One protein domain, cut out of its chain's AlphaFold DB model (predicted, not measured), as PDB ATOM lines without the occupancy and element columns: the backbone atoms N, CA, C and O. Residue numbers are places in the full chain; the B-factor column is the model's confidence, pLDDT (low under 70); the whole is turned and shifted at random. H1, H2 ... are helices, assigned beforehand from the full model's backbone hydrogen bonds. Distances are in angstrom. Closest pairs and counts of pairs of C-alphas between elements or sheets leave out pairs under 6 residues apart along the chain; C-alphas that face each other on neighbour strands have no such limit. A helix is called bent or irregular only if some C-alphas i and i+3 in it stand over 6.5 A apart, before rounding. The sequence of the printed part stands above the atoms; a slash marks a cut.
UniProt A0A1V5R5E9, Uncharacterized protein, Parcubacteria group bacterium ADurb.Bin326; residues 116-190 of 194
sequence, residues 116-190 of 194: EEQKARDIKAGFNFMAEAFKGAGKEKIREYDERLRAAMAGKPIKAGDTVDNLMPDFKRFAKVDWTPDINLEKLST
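This is residues 116 to 190 of the 194 residues of an uncharacterized protein of Parcubacteria group bacterium ADurb.Bin326 (UniProt A0A1V5R5E9). You see one long helix, H1, kinked part way along, with a shorter helix, H2, folded back along its last part to make a helical hairpin. The first half of H1, residues 116 to 134, sticks out from this hairpin as a free arm and makes much of the length, while the end of the printed part, with the tiny helix H3, comes round near H1. The printed part has 75 residues with three named helices, in the order H1, H2, H3, and no named strand; its class is all helix. The whole is loose, with a radius of gyration of the C-alphas of 16.0 A. Its C-alphas span 54 by 25 by 16 A along their three main axes, a rod in outline.

Begin with H1, residues 116 to 153, and go along it from Glu 116. Residues 116 to 134, which belong to H1, stand free: no C-alpha 8 or more residues away along the chain comes within 10 A of theirs. Near residue 135 you meet a kink of 35 degrees. Past it H1 touches H2, residues 164 to 175, with its residues 138 to 153 alone. Look for the closest C-alphas of the two at Leu 149 and Val 164, 5.8 A apart; 15 pairs of C-alphas lie within 8 A. H1 and H2 run opposite ways at a shallow tilt of 28 degrees, and together they form a helical hairpin. Go on to H3, residues 185 to 188, which touches no helix but is near H1. H1 and H3 are close but not clearly touching, and their closest C-alphas, those of Arg 143 and Leu 185, are 7.5 A apart. H2 and H3 are also close but not clearly touching, with their closest C-alphas, those of Ala 175 and Leu 188, 7.5 A apart. Along the backbones, 33 of 34 O i to N i+4 pairs are within hydrogen-bond range in H1 and 6 of 8 in H2. H3, with 4 residues, is too short for such a pair, and its one O i to N i+3 pair is within range.

Find C-alpha 116 at (-41.947, -6.252, -66.800), where H1 begins; from there its 38 residues run to C-alpha 153 at (-52.727, -19.697, -18.722), 51.1 A away. Watch z rise along this helix. H2, residues 164 to 175, brings z back down: it begins with C-alpha 164 at (-52.478, -14.154, -22.195), and from first to last C-alpha it measures 15.5 A. It is neither bent nor irregular, but only just: C-alphas 166 and 169 are 6.5 A apart. H3, residues 185 to 188, is a four-residue helix that ends with C-alpha 188 at (-53.752, -24.522, -39.608).

The two C-alphas farthest apart are those of Glu 116 and Gly 155, 54.6 A. From the first to the last printed C-alpha, Glu 116 to Thr 190, it is 32.5 A. Leave out the free residues 116 to 134, and the remaining 56 residues span 31 by 21 by 15 A, with a radius of gyration of 10.7 A. The printed part has no cut. The link from H1 to H2 has 10 residues and is short, and the link from H2 to H3 has 9 residues and is short too. In the B-factor column the mean pLDDT of the printed part is 76.4. Look for values under 70 at residues 116 to 138 and 187 to 190, where the model's confidence is low; the mean is 69 in H1, 86 in H2 and 72 in H3.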
ATOM      1  N   GLU A 116     -40.979  -6.466 -67.882       53.34
ATOM      2  CA  GLU A 116     -41.947  -6.252 -66.800       53.34
ATOM      3  C   GLU A 116     -42.587  -7.546 -66.298       53.34
ATOM      4  O   GLU A 116     -42.738  -7.730 -65.091       53.34
ATOM      5  N   GLU A 117     -42.928  -8.466 -67.191       54.91
ATOM      6  CA  GLU A 117     -43.518  -9.754 -66.845       54.91
ATOM      7  C   GLU A 117     -42.489 -10.712 -66.236       54.91
ATOM      8  O   GLU A 117     -42.810 -11.440 -65.296       54.91
ATOM      9  N   GLN A 118     -41.232 -10.657 -66.689       60.22
ATOM     10  CA  GLN A 118     -40.129 -11.372 -66.050       60.22
ATOM     11  C   GLN A 118     -39.858 -10.800 -64.651       60.22
ATOM     12  O   GLN A 118     -39.797 -11.561 -63.691       60.22
ATOM     13  N   LYS A 119     -39.833  -9.466 -64.490       63.41
ATOM     14  CA  LYS A 119     -39.737  -8.813 -63.171       63.41
ATOM     15  C   LYS A 119     -40.922  -9.178 -62.273       63.41
ATOM     16  O   LYS A 119     -40.728  -9.446 -61.091       63.41
ATOM     17  N   ALA A 120     -42.140  -9.242 -62.808       61.84
ATOM     18  CA  ALA A 120     -43.319  -9.672 -62.061       61.84
ATOM     19  C   ALA A 120     -43.225 -11.148 -61.649       61.84
ATOM     20  O   ALA A 120     -43.561 -11.490 -60.514       61.84
ATOM     21  N   ARG A 121     -42.726 -12.019 -62.533       69.62
ATOM     22  CA  ARG A 121     -42.487 -13.438 -62.250       69.62
ATOM     23  C   ARG A 121     -41.390 -13.627 -61.209       69.62
ATOM     24  O   ARG A 121     -41.584 -14.428 -60.303       69.62
ATOM     25  N   ASP A 122     -40.309 -12.860 -61.280       66.06
ATOM     26  CA  ASP A 122     -39.183 -12.913 -60.343       66.06
ATOM     27  C   ASP A 122     -39.561 -12.338 -58.973       66.06
ATOM     28  O   ASP A 122     -39.247 -12.937 -57.948       66.06
ATOM     29  N   ILE A 123     -40.328 -11.240 -58.929       60.75
ATOM     30  CA  ILE A 123     -40.926 -10.724 -57.689       60.75
ATOM     31  C   ILE A 123     -41.869 -11.773 -57.101       60.75
ATOM     32  O   ILE A 123     -41.792 -12.058 -55.911       60.75
ATOM     33  N   LYS A 124     -42.730 -12.394 -57.914       63.22
ATOM     34  CA  LYS A 124     -43.658 -13.436 -57.457       63.22
ATOM     35  C   LYS A 124     -42.925 -14.692 -56.982       63.22
ATOM     36  O   LYS A 124     -43.315 -15.265 -55.973       63.22
ATOM     37  N   ALA A 125     -41.854 -15.097 -57.656       62.81
ATOM     38  CA  ALA A 125     -41.004 -16.210 -57.254       62.81
ATOM     39  C   ALA A 125     -40.238 -15.889 -55.966       62.81
ATOM     40  O   ALA A 125     -40.182 -16.730 -55.079       62.81
ATOM     41  N   GLY A 126     -39.732 -14.664 -55.813       55.53
ATOM     42  CA  GLY A 126     -39.110 -14.178 -54.582       55.53
ATOM     43  C   GLY A 126     -40.100 -14.104 -53.422       55.53
ATOM     44  O   GLY A 126     -39.782 -14.543 -52.321       55.53
ATOM     45  N   PHE A 127     -41.327 -13.636 -53.665       52.16
ATOM     46  CA  PHE A 127     -42.411 -13.661 -52.683       52.16
ATOM     47  C   PHE A 127     -42.837 -15.080 -52.336       52.16
ATOM     48  O   PHE A 127     -43.081 -15.338 -51.167       52.16
ATOM     49  N   ASN A 128     -42.897 -16.001 -53.298       54.38
ATOM     50  CA  ASN A 128     -43.214 -17.403 -53.043       54.38
ATOM     51  C   ASN A 128     -42.091 -18.098 -52.277       54.38
ATOM     52  O   ASN A 128     -42.378 -18.767 -51.299       54.38
ATOM     53  N   PHE A 129     -40.829 -17.883 -52.646       51.38
ATOM     54  CA  PHE A 129     -39.667 -18.413 -51.936       51.38
ATOM     55  C   PHE A 129     -39.573 -17.848 -50.517       51.38
ATOM     56  O   PHE A 129     -39.351 -18.590 -49.567       51.38
ATOM     57  N   MET A 130     -39.808 -16.545 -50.343       47.34
ATOM     58  CA  MET A 130     -39.921 -15.937 -49.019       47.34
ATOM     59  C   MET A 130     -41.124 -16.503 -48.272       47.34
ATOM     60  O   MET A 130     -40.969 -16.906 -47.130       47.34
ATOM     61  N   ALA A 131     -42.299 -16.607 -48.889       53.31
ATOM     62  CA  ALA A 131     -43.479 -17.204 -48.273       53.31
ATOM     63  C   ALA A 131     -43.232 -18.664 -47.881       53.31
ATOM     64  O   ALA A 131     -43.713 -19.087 -46.843       53.31
ATOM     65  N   GLU A 132     -42.450 -19.418 -48.646       50.31
ATOM     66  CA  GLU A 132     -42.091 -20.812 -48.390       50.31
ATOM     67  C   GLU A 132     -41.018 -20.938 -47.293       50.31
ATOM     68  O   GLU A 132     -41.157 -21.749 -46.376       50.31
ATOM     69  N   ALA A 133     -40.030 -20.042 -47.267       45.50
ATOM     70  CA  ALA A 133     -39.083 -19.895 -46.159       45.50
ATOM     71  C   ALA A 133     -39.786 -19.448 -44.858       45.50
ATOM     72  O   ALA A 133     -39.502 -19.954 -43.767       45.50
ATOM     73  N   PHE A 134     -40.781 -18.563 -44.966       46.88
ATOM     74  CA  PHE A 134     -41.660 -18.154 -43.873       46.88
ATOM     75  C   PHE A 134     -42.725 -19.213 -43.541       46.88
ATOM     76  O   PHE A 134     -43.208 -19.216 -42.414       46.88
ATOM     77  N   LYS A 135     -43.062 -20.159 -44.430       55.47
ATOM     78  CA  LYS A 135     -43.919 -21.319 -44.106       55.47
ATOM     79  C   LYS A 135     -43.216 -22.252 -43.115       55.47
ATOM     80  O   LYS A 135     -43.900 -22.869 -42.303       55.47
ATOM     81  N   GLY A 136     -41.882 -22.333 -43.131       53.38
ATOM     82  CA  GLY A 136     -41.091 -23.042 -42.114       53.38
ATOM     83  C   GLY A 136     -40.965 -22.249 -40.807       53.38
ATOM     84  O   GLY A 136     -41.426 -22.696 -39.756       53.38
ATOM     85  N   ALA A 137     -40.427 -21.028 -40.883       54.50
ATOM     86  CA  ALA A 137     -40.190 -20.180 -39.707       54.50
ATOM     87  C   ALA A 137     -41.487 -19.696 -39.022       54.50
ATOM     88  O   ALA A 137     -41.541 -19.512 -37.806       54.50
ATOM     89  N   GLY A 138     -42.562 -19.510 -39.787       66.19
ATOM     90  CA  GLY A 138     -43.881 -19.114 -39.294       66.19
ATOM     91  C   GLY A 138     -44.570 -20.221 -38.501       66.19
ATOM     92  O   GLY A 138     -45.192 -19.929 -37.484       66.19
ATOM     93  N   LYS A 139     -44.399 -21.493 -38.890       71.19
ATOM     94  CA  LYS A 139     -44.914 -22.640 -38.120       71.19
ATOM     95  C   LYS A 139     -44.228 -22.754 -36.763       71.19
ATOM     96  O   LYS A 139     -44.901 -22.956 -35.755       71.19
ATOM     97  N   GLU A 140     -42.911 -22.576 -36.727       77.94
ATOM     98  CA  GLU A 140     -42.156 -22.553 -35.472       77.94
ATOM     99  C   GLU A 140     -42.582 -21.386 -34.582       77.94
ATOM    100  O   GLU A 140     -42.779 -21.576 -33.386       77.94
ATOM    101  N   LYS A 141     -42.820 -20.203 -35.164       81.69
ATOM    102  CA  LYS A 141     -43.340 -19.049 -34.422       81.69
ATOM    103  C   LYS A 141     -44.740 -19.289 -33.864       81.69
ATOM    104  O   LYS A 141     -44.974 -19.004 -32.697       81.69
ATOM    105  N   ILE A 142     -45.658 -19.847 -34.648       83.50
ATOM    106  CA  ILE A 142     -47.009 -20.184 -34.173       83.50
ATOM    107  C   ILE A 142     -46.933 -21.203 -33.026       83.50
ATOM    108  O   ILE A 142     -47.605 -21.025 -32.012       83.50
ATOM    109  N   ARG A 143     -46.068 -22.220 -33.140       87.31
ATOM    110  CA  ARG A 143     -45.829 -23.207 -32.075       87.31
ATOM    111  C   ARG A 143     -45.228 -22.569 -30.816       87.31
ATOM    112  O   ARG A 143     -45.691 -22.861 -29.719       87.31
ATOM    113  N   GLU A 144     -44.256 -21.667 -30.967       90.25
ATOM    114  CA  GLU A 144     -43.653 -20.913 -29.856       90.25
ATOM    115  C   GLU A 144     -44.721 -20.113 -29.090       90.25
ATOM    116  O   GLU A 144     -44.744 -20.112 -27.859       90.25
ATOM    117  N   TYR A 145     -45.620 -19.431 -29.804       89.94
ATOM    118  CA  TYR A 145     -46.682 -18.649 -29.171       89.94
ATOM    119  C   TYR A 145     -47.782 -19.523 -28.549       89.94
ATOM    120  O   TYR A 145     -48.262 -19.170 -27.475       89.94
ATOM    121  N   ASP A 146     -48.142 -20.660 -29.152       90.88
ATOM    122  CA  ASP A 146     -49.058 -21.645 -28.548       90.88
ATOM    123  C   ASP A 146     -48.528 -22.147 -27.195       90.88
ATOM    124  O   ASP A 146     -49.245 -22.148 -26.192       90.88
ATOM    125  N   GLU A 147     -47.243 -22.499 -27.134       93.12
ATOM    126  CA  GLU A 147     -46.604 -22.963 -25.902       93.12
ATOM    127  C   GLU A 147     -46.577 -21.867 -24.825       93.12
ATOM    128  O   GLU A 147     -46.949 -22.113 -23.674       93.12
ATOM    129  N   ARG A 148     -46.223 -20.630 -25.202       93.50
ATOM    130  CA  ARG A 148     -46.231 -19.472 -24.290       93.50
ATOM    131  C   ARG A 148     -47.635 -19.145 -23.784       93.50
ATOM    132  O   ARG A 148     -47.781 -18.844 -22.602       93.50
ATOM    133  N   LEU A 149     -48.662 -19.246 -24.631       93.38
ATOM    134  CA  LEU A 149     -50.062 -19.035 -24.247       93.38
ATOM    135  C   LEU A 149     -50.543 -20.096 -23.253       93.38
ATOM    136  O   LEU A 149     -51.098 -19.743 -22.210       93.38
ATOM    137  N   ARG A 150     -50.261 -21.383 -23.503       93.75
ATOM    138  CA  ARG A 150     -50.577 -22.461 -22.547       93.75
ATOM    139  C   ARG A 150     -49.865 -22.265 -21.211       93.75
ATOM    140  O   ARG A 150     -50.479 -22.419 -20.157       93.75
ATOM    141  N   ALA A 151     -48.588 -21.899 -21.250       92.38
ATOM    142  CA  ALA A 151     -47.779 -21.680 -20.060       92.38
ATOM    143  C   ALA A 151     -48.263 -20.462 -19.245       92.38
ATOM    144  O   ALA A 151     -48.396 -20.551 -18.023       92.38
ATOM    145  N   ALA A 152     -48.617 -19.359 -19.915       92.06
ATOM    146  CA  ALA A 152     -49.212 -18.182 -19.285       92.06
ATOM    147  C   ALA A 152     -50.574 -18.499 -18.640       92.06
ATOM    148  O   ALA A 152     -50.797 -18.120 -17.490       92.06
ATOM    149  N   MET A 153     -51.451 -19.257 -19.312       90.25
ATOM    150  CA  MET A 153     -52.727 -19.697 -18.722       90.25
ATOM    151  C   MET A 153     -52.546 -20.638 -17.528       90.25
ATOM    152  O   MET A 153     -53.321 -20.583 -16.577       90.25
ATOM    153  N   ALA A 154     -51.511 -21.481 -17.544       92.69
ATOM    154  CA  ALA A 154     -51.154 -22.340 -16.417       92.69
ATOM    155  C   ALA A 154     -50.494 -21.575 -15.249       92.69
ATOM    156  O   ALA A 154     -50.082 -22.193 -14.265       92.69
ATOM    157  N   GLY A 155     -50.350 -20.246 -15.357       91.19
ATOM    158  CA  GLY A 155     -49.702 -19.398 -14.355       91.19
ATOM    159  C   GLY A 155     -48.180 -19.560 -14.291       91.19
ATOM    160  O   GLY A 155     -47.564 -19.181 -13.297       91.19
ATOM    161  N   LYS A 156     -47.563 -20.140 -15.327       92.88
ATOM    162  CA  LYS A 156     -46.119 -20.397 -15.430       92.88
ATOM    163  C   LYS A 156     -45.562 -19.813 -16.734       92.88
ATOM    164  O   LYS A 156     -45.191 -20.579 -17.619       92.88
ATOM    165  N   PRO A 157     -45.523 -18.480 -16.889       92.44
ATOM    166  CA  PRO A 157     -45.032 -17.852 -18.112       92.44
ATOM    167  C   PRO A 157     -43.586 -18.264 -18.423       92.44
ATOM    168  O   PRO A 157     -42.738 -18.298 -17.532       92.44
ATOM    169  N   ILE A 158     -43.306 -18.561 -19.697       90.94
ATOM    170  CA  ILE A 158     -41.971 -18.988 -20.152       90.94
ATOM    171  C   ILE A 158     -41.008 -17.799 -20.164       90.94
ATOM    172  O   ILE A 158     -39.851 -17.934 -19.769       90.94
ATOM    173  N   LYS A 159     -41.475 -16.624 -20.607       90.81
ATOM    174  CA  LYS A 159     -40.691 -15.384 -20.602       90.81
ATOM    175  C   LYS A 159     -41.292 -14.372 -19.628       90.81
ATOM    176  O   LYS A 159     -42.498 -14.339 -19.391       90.81
ATOM    177  N   ALA A 160     -40.438 -13.527 -19.059       87.31
ATOM    178  CA  ALA A 160     -40.881 -12.457 -18.172       87.31
ATOM    179  C   ALA A 160     -41.803 -11.484 -18.927       87.31
ATOM    180  O   ALA A 160     -41.436 -10.978 -19.984       87.31
ATOM    181  N   GLY A 161     -42.992 -11.225 -18.375       87.44
ATOM    182  CA  GLY A 161     -44.005 -10.368 -19.001       87.44
ATOM    183  C   GLY A 161     -44.967 -11.089 -19.951       87.44
ATOM    184  O   GLY A 161     -45.850 -10.437 -20.507       87.44
ATOM    185  N   ASP A 162     -44.840 -12.412 -20.109       90.56
ATOM    186  CA  ASP A 162     -45.811 -13.210 -20.857       90.56
ATOM    187  C   ASP A 162     -47.148 -13.251 -20.111       90.56
ATOM    188  O   ASP A 162     -47.289 -13.883 -19.064       90.56
ATOM    189  N   THR A 163     -48.144 -12.581 -20.680       92.19
ATOM    190  CA  THR A 163     -49.543 -12.664 -20.265       92.19
ATOM    191  C   THR A 163     -50.381 -13.125 -21.445       92.19
ATOM    192  O   THR A 163     -50.009 -12.927 -22.604       92.19
ATOM    193  N   VAL A 164     -51.531 -13.732 -21.155       90.38
ATOM    194  CA  VAL A 164     -52.478 -14.154 -22.195       90.38
ATOM    195  C   VAL A 164     -52.860 -12.961 -23.076       90.38
ATOM    196  O   VAL A 164     -52.753 -13.051 -24.295       90.38
ATOM    197  N   ASP A 165     -53.175 -11.816 -22.462       90.81
ATOM    198  CA  ASP A 165     -53.597 -10.593 -23.157       90.81
ATOM    199  C   ASP A 165     -52.555 -10.053 -24.145       90.81
ATOM    200  O   ASP A 165     -52.917  -9.553 -25.208       90.81
ATOM    201  N   ASN A 166     -51.261 -10.182 -23.835       91.75
ATOM    202  CA  ASN A 166     -50.193  -9.697 -24.711       91.75
ATOM    203  C   ASN A 166     -49.851 -10.693 -25.825       91.75
ATOM    204  O   ASN A 166     -49.428 -10.291 -26.907       91.75
ATOM    205  N   LEU A 167     -50.024 -11.992 -25.577       92.25
ATOM    206  CA  LEU A 167     -49.651 -13.045 -26.523       92.25
ATOM    207  C   LEU A 167     -50.761 -13.361 -27.536       92.25
ATOM    208  O   LEU A 167     -50.460 -13.774 -28.655       92.25
ATOM    209  N   MET A 168     -52.034 -13.153 -27.182       90.00
ATOM    210  CA  MET A 168     -53.183 -13.443 -28.054       90.00
ATOM    211  C   MET A 168     -53.186 -12.618 -29.360       90.00
ATOM    212  O   MET A 168     -53.359 -13.210 -30.431       90.00
ATOM    213  N   PRO A 169     -52.953 -11.286 -29.334       87.62
ATOM    214  CA  PRO A 169     -52.883 -10.468 -30.548       87.62
ATOM    215  C   PRO A 169     -51.728 -10.874 -31.468       87.62
ATOM    216  O   PRO A 169     -51.892 -10.925 -32.691       87.62
ATOM    217  N   ASP A 170     -50.575 -11.204 -30.885       85.00
ATOM    218  CA  ASP A 170     -49.412 -11.679 -31.629       85.00
ATOM    219  C   ASP A 170     -49.702 -13.027 -32.294       85.00
ATOM    220  O   ASP A 170     -49.480 -13.177 -33.497       85.00
ATOM    221  N   PHE A 171     -50.271 -13.985 -31.553       87.44
ATOM    222  CA  PHE A 171     -50.667 -15.274 -32.115       87.44
ATOM    223  C   PHE A 171     -51.619 -15.087 -33.300       87.44
ATOM    224  O   PHE A 171     -51.364 -15.625 -34.376       87.44
ATOM    225  N   LYS A 172     -52.650 -14.242 -33.163       83.75
ATOM    226  CA  LYS A 172     -53.583 -13.922 -34.256       83.75
ATOM    227  C   LYS A 172     -52.880 -13.296 -35.461       83.75
ATOM    228  O   LYS A 172     -53.214 -13.603 -36.606       83.75
ATOM    229  N   ARG A 173     -51.880 -12.437 -35.240       79.44
ATOM    230  CA  ARG A 173     -51.104 -11.812 -36.322       79.44
ATOM    231  C   ARG A 173     -50.351 -12.848 -37.158       79.44
ATOM    232  O   ARG A 173     -50.312 -12.691 -38.385       79.44
ATOM    233  N   PHE A 174     -49.787 -13.869 -36.508       79.62
ATOM    234  CA  PHE A 174     -49.011 -14.932 -37.151       79.62
ATOM    235  C   PHE A 174     -49.887 -16.056 -37.720       79.62
ATOM    236  O   PHE A 174     -49.716 -16.419 -38.879       79.62
ATOM    237  N   ALA A 175     -50.838 -16.570 -36.942       79.31
ATOM    238  CA  ALA A 175     -51.678 -17.713 -37.303       79.31
ATOM    239  C   ALA A 175     -52.923 -17.339 -38.122       79.31
ATOM    240  O   ALA A 175     -53.572 -18.219 -38.676       79.31
ATOM    241  N   LYS A 176     -53.278 -16.046 -38.185       80.75
ATOM    242  CA  LYS A 176     -54.508 -15.519 -38.815       80.75
ATOM    243  C   LYS A 176     -55.821 -16.064 -38.236       80.75
ATOM    244  O   LYS A 176     -56.883 -15.759 -38.767       80.75
ATOM    245  N   VAL A 177     -55.758 -16.785 -37.120       82.12
ATOM    246  CA  VAL A 177     -56.898 -17.337 -36.384       82.12
ATOM    247  C   VAL A 177     -56.810 -16.948 -34.912       82.12
ATOM    248  O   VAL A 177     -55.727 -16.645 -34.405       82.12
ATOM    249  N   ASP A 178     -57.947 -16.953 -34.226       85.25
ATOM    250  CA  ASP A 178     -57.974 -16.786 -32.775       85.25
ATOM    251  C   ASP A 178     -57.465 -18.060 -32.087       85.25
ATOM    252  O   ASP A 178     -57.774 -19.179 -32.498       85.25
ATOM    253  N   TRP A 179     -56.643 -17.880 -31.054       91.19
ATOM    254  CA  TRP A 179     -56.098 -18.994 -30.288       91.19
ATOM    255  C   TRP A 179     -57.168 -19.609 -29.381       91.19
ATOM    256  O   TRP A 179     -57.899 -18.885 -28.705       91.19
ATOM    257  N   THR A 180     -57.213 -20.940 -29.310       89.25
ATOM    258  CA  THR A 180     -58.036 -21.687 -28.349       89.25
ATOM    259  C   THR A 180     -57.202 -22.784 -27.671       89.25
ATOM    260  O   THR A 180     -56.234 -23.264 -28.264       89.25
ATOM    261  N   PRO A 181     -57.548 -23.227 -26.446       85.75
ATOM    262  CA  PRO A 181     -56.795 -24.274 -25.737       85.75
ATOM    263  C   PRO A 181     -56.667 -25.592 -26.521       85.75
ATOM    264  O   PRO A 181     -55.671 -26.310 -26.411       85.75
ATOM    265  N   ASP A 182     -57.682 -25.870 -27.325       86.88
ATOM    266  CA  ASP A 182     -57.925 -27.056 -28.139       86.88
ATOM    267  C   ASP A 182     -57.548 -26.856 -29.624       86.88
ATOM    268  O   ASP A 182     -57.873 -27.685 -30.478       86.88
ATOM    269  N   ILE A 183     -56.814 -25.781 -29.943       84.31
ATOM    270  CA  ILE A 183     -56.365 -25.480 -31.304       84.31
ATOM    271  C   ILE A 183     -55.482 -26.598 -31.878       84.31
ATOM    272  O   ILE A 183     -54.538 -27.082 -31.248       84.31
ATOM    273  N   ASN A 184     -55.774 -27.001 -33.116       83.44
ATOM    274  CA  ASN A 184     -55.000 -28.009 -33.834       83.44
ATOM    275  C   ASN A 184     -54.033 -27.334 -34.815       83.44
ATOM    276  O   ASN A 184     -54.413 -26.983 -35.934       83.44
ATOM    277  N   LEU A 185     -52.776 -27.180 -34.395       79.38
ATOM    278  CA  LEU A 185     -51.740 -26.508 -35.185       79.38
ATOM    279  C   LEU A 185     -51.447 -27.199 -36.528       79.38
ATOM    280  O   LEU A 185     -51.101 -26.519 -37.489       79.38
ATOM    281  N   GLU A 186     -51.636 -28.519 -36.624       74.00
ATOM    282  CA  GLU A 186     -51.408 -29.284 -37.861       74.00
ATOM    283  C   GLU A 186     -52.448 -28.944 -38.942       74.00
ATOM    284  O   GLU A 186     -52.136 -28.905 -40.133       74.00
ATOM    285  N   LYS A 187     -53.686 -28.625 -38.536       69.25
ATOM    286  CA  LYS A 187     -54.765 -28.234 -39.461       69.25
ATOM    287  C   LYS A 187     -54.645 -26.793 -39.960       69.25
ATOM    288  O   LYS A 187     -55.089 -26.496 -41.067       69.25
ATOM    289  N   LEU A 188     -53.993 -25.913 -39.196       65.25
ATOM    290  CA  LEU A 188     -53.752 -24.522 -39.608       65.25
ATOM    291  C   LEU A 188     -52.804 -24.418 -40.809       65.25
ATOM    292  O   LEU A 188     -52.850 -23.444 -41.556       65.25
ATOM    293  N   SER A 189     -51.961 -25.430 -41.028       56.34
ATOM    294  CA  SER A 189     -51.073 -25.478 -42.189       56.34
ATOM    295  C   SER A 189     -51.749 -25.862 -43.504       56.34
ATOM    296  O   SER A 189     -51.162 -25.597 -44.550       56.34
ATOM    297  N   THR A 190     -52.937 -26.469 -43.473       50.19
ATOM    298  CA  THR A 190     -53.599 -27.025 -44.668       50.19
ATOM    299  C   THR A 190     -54.698 -26.138 -45.253       50.19
ATOM    300  O   THR A 190     -55.093 -26.340 -46.396       50.19
TER     301      THR A 190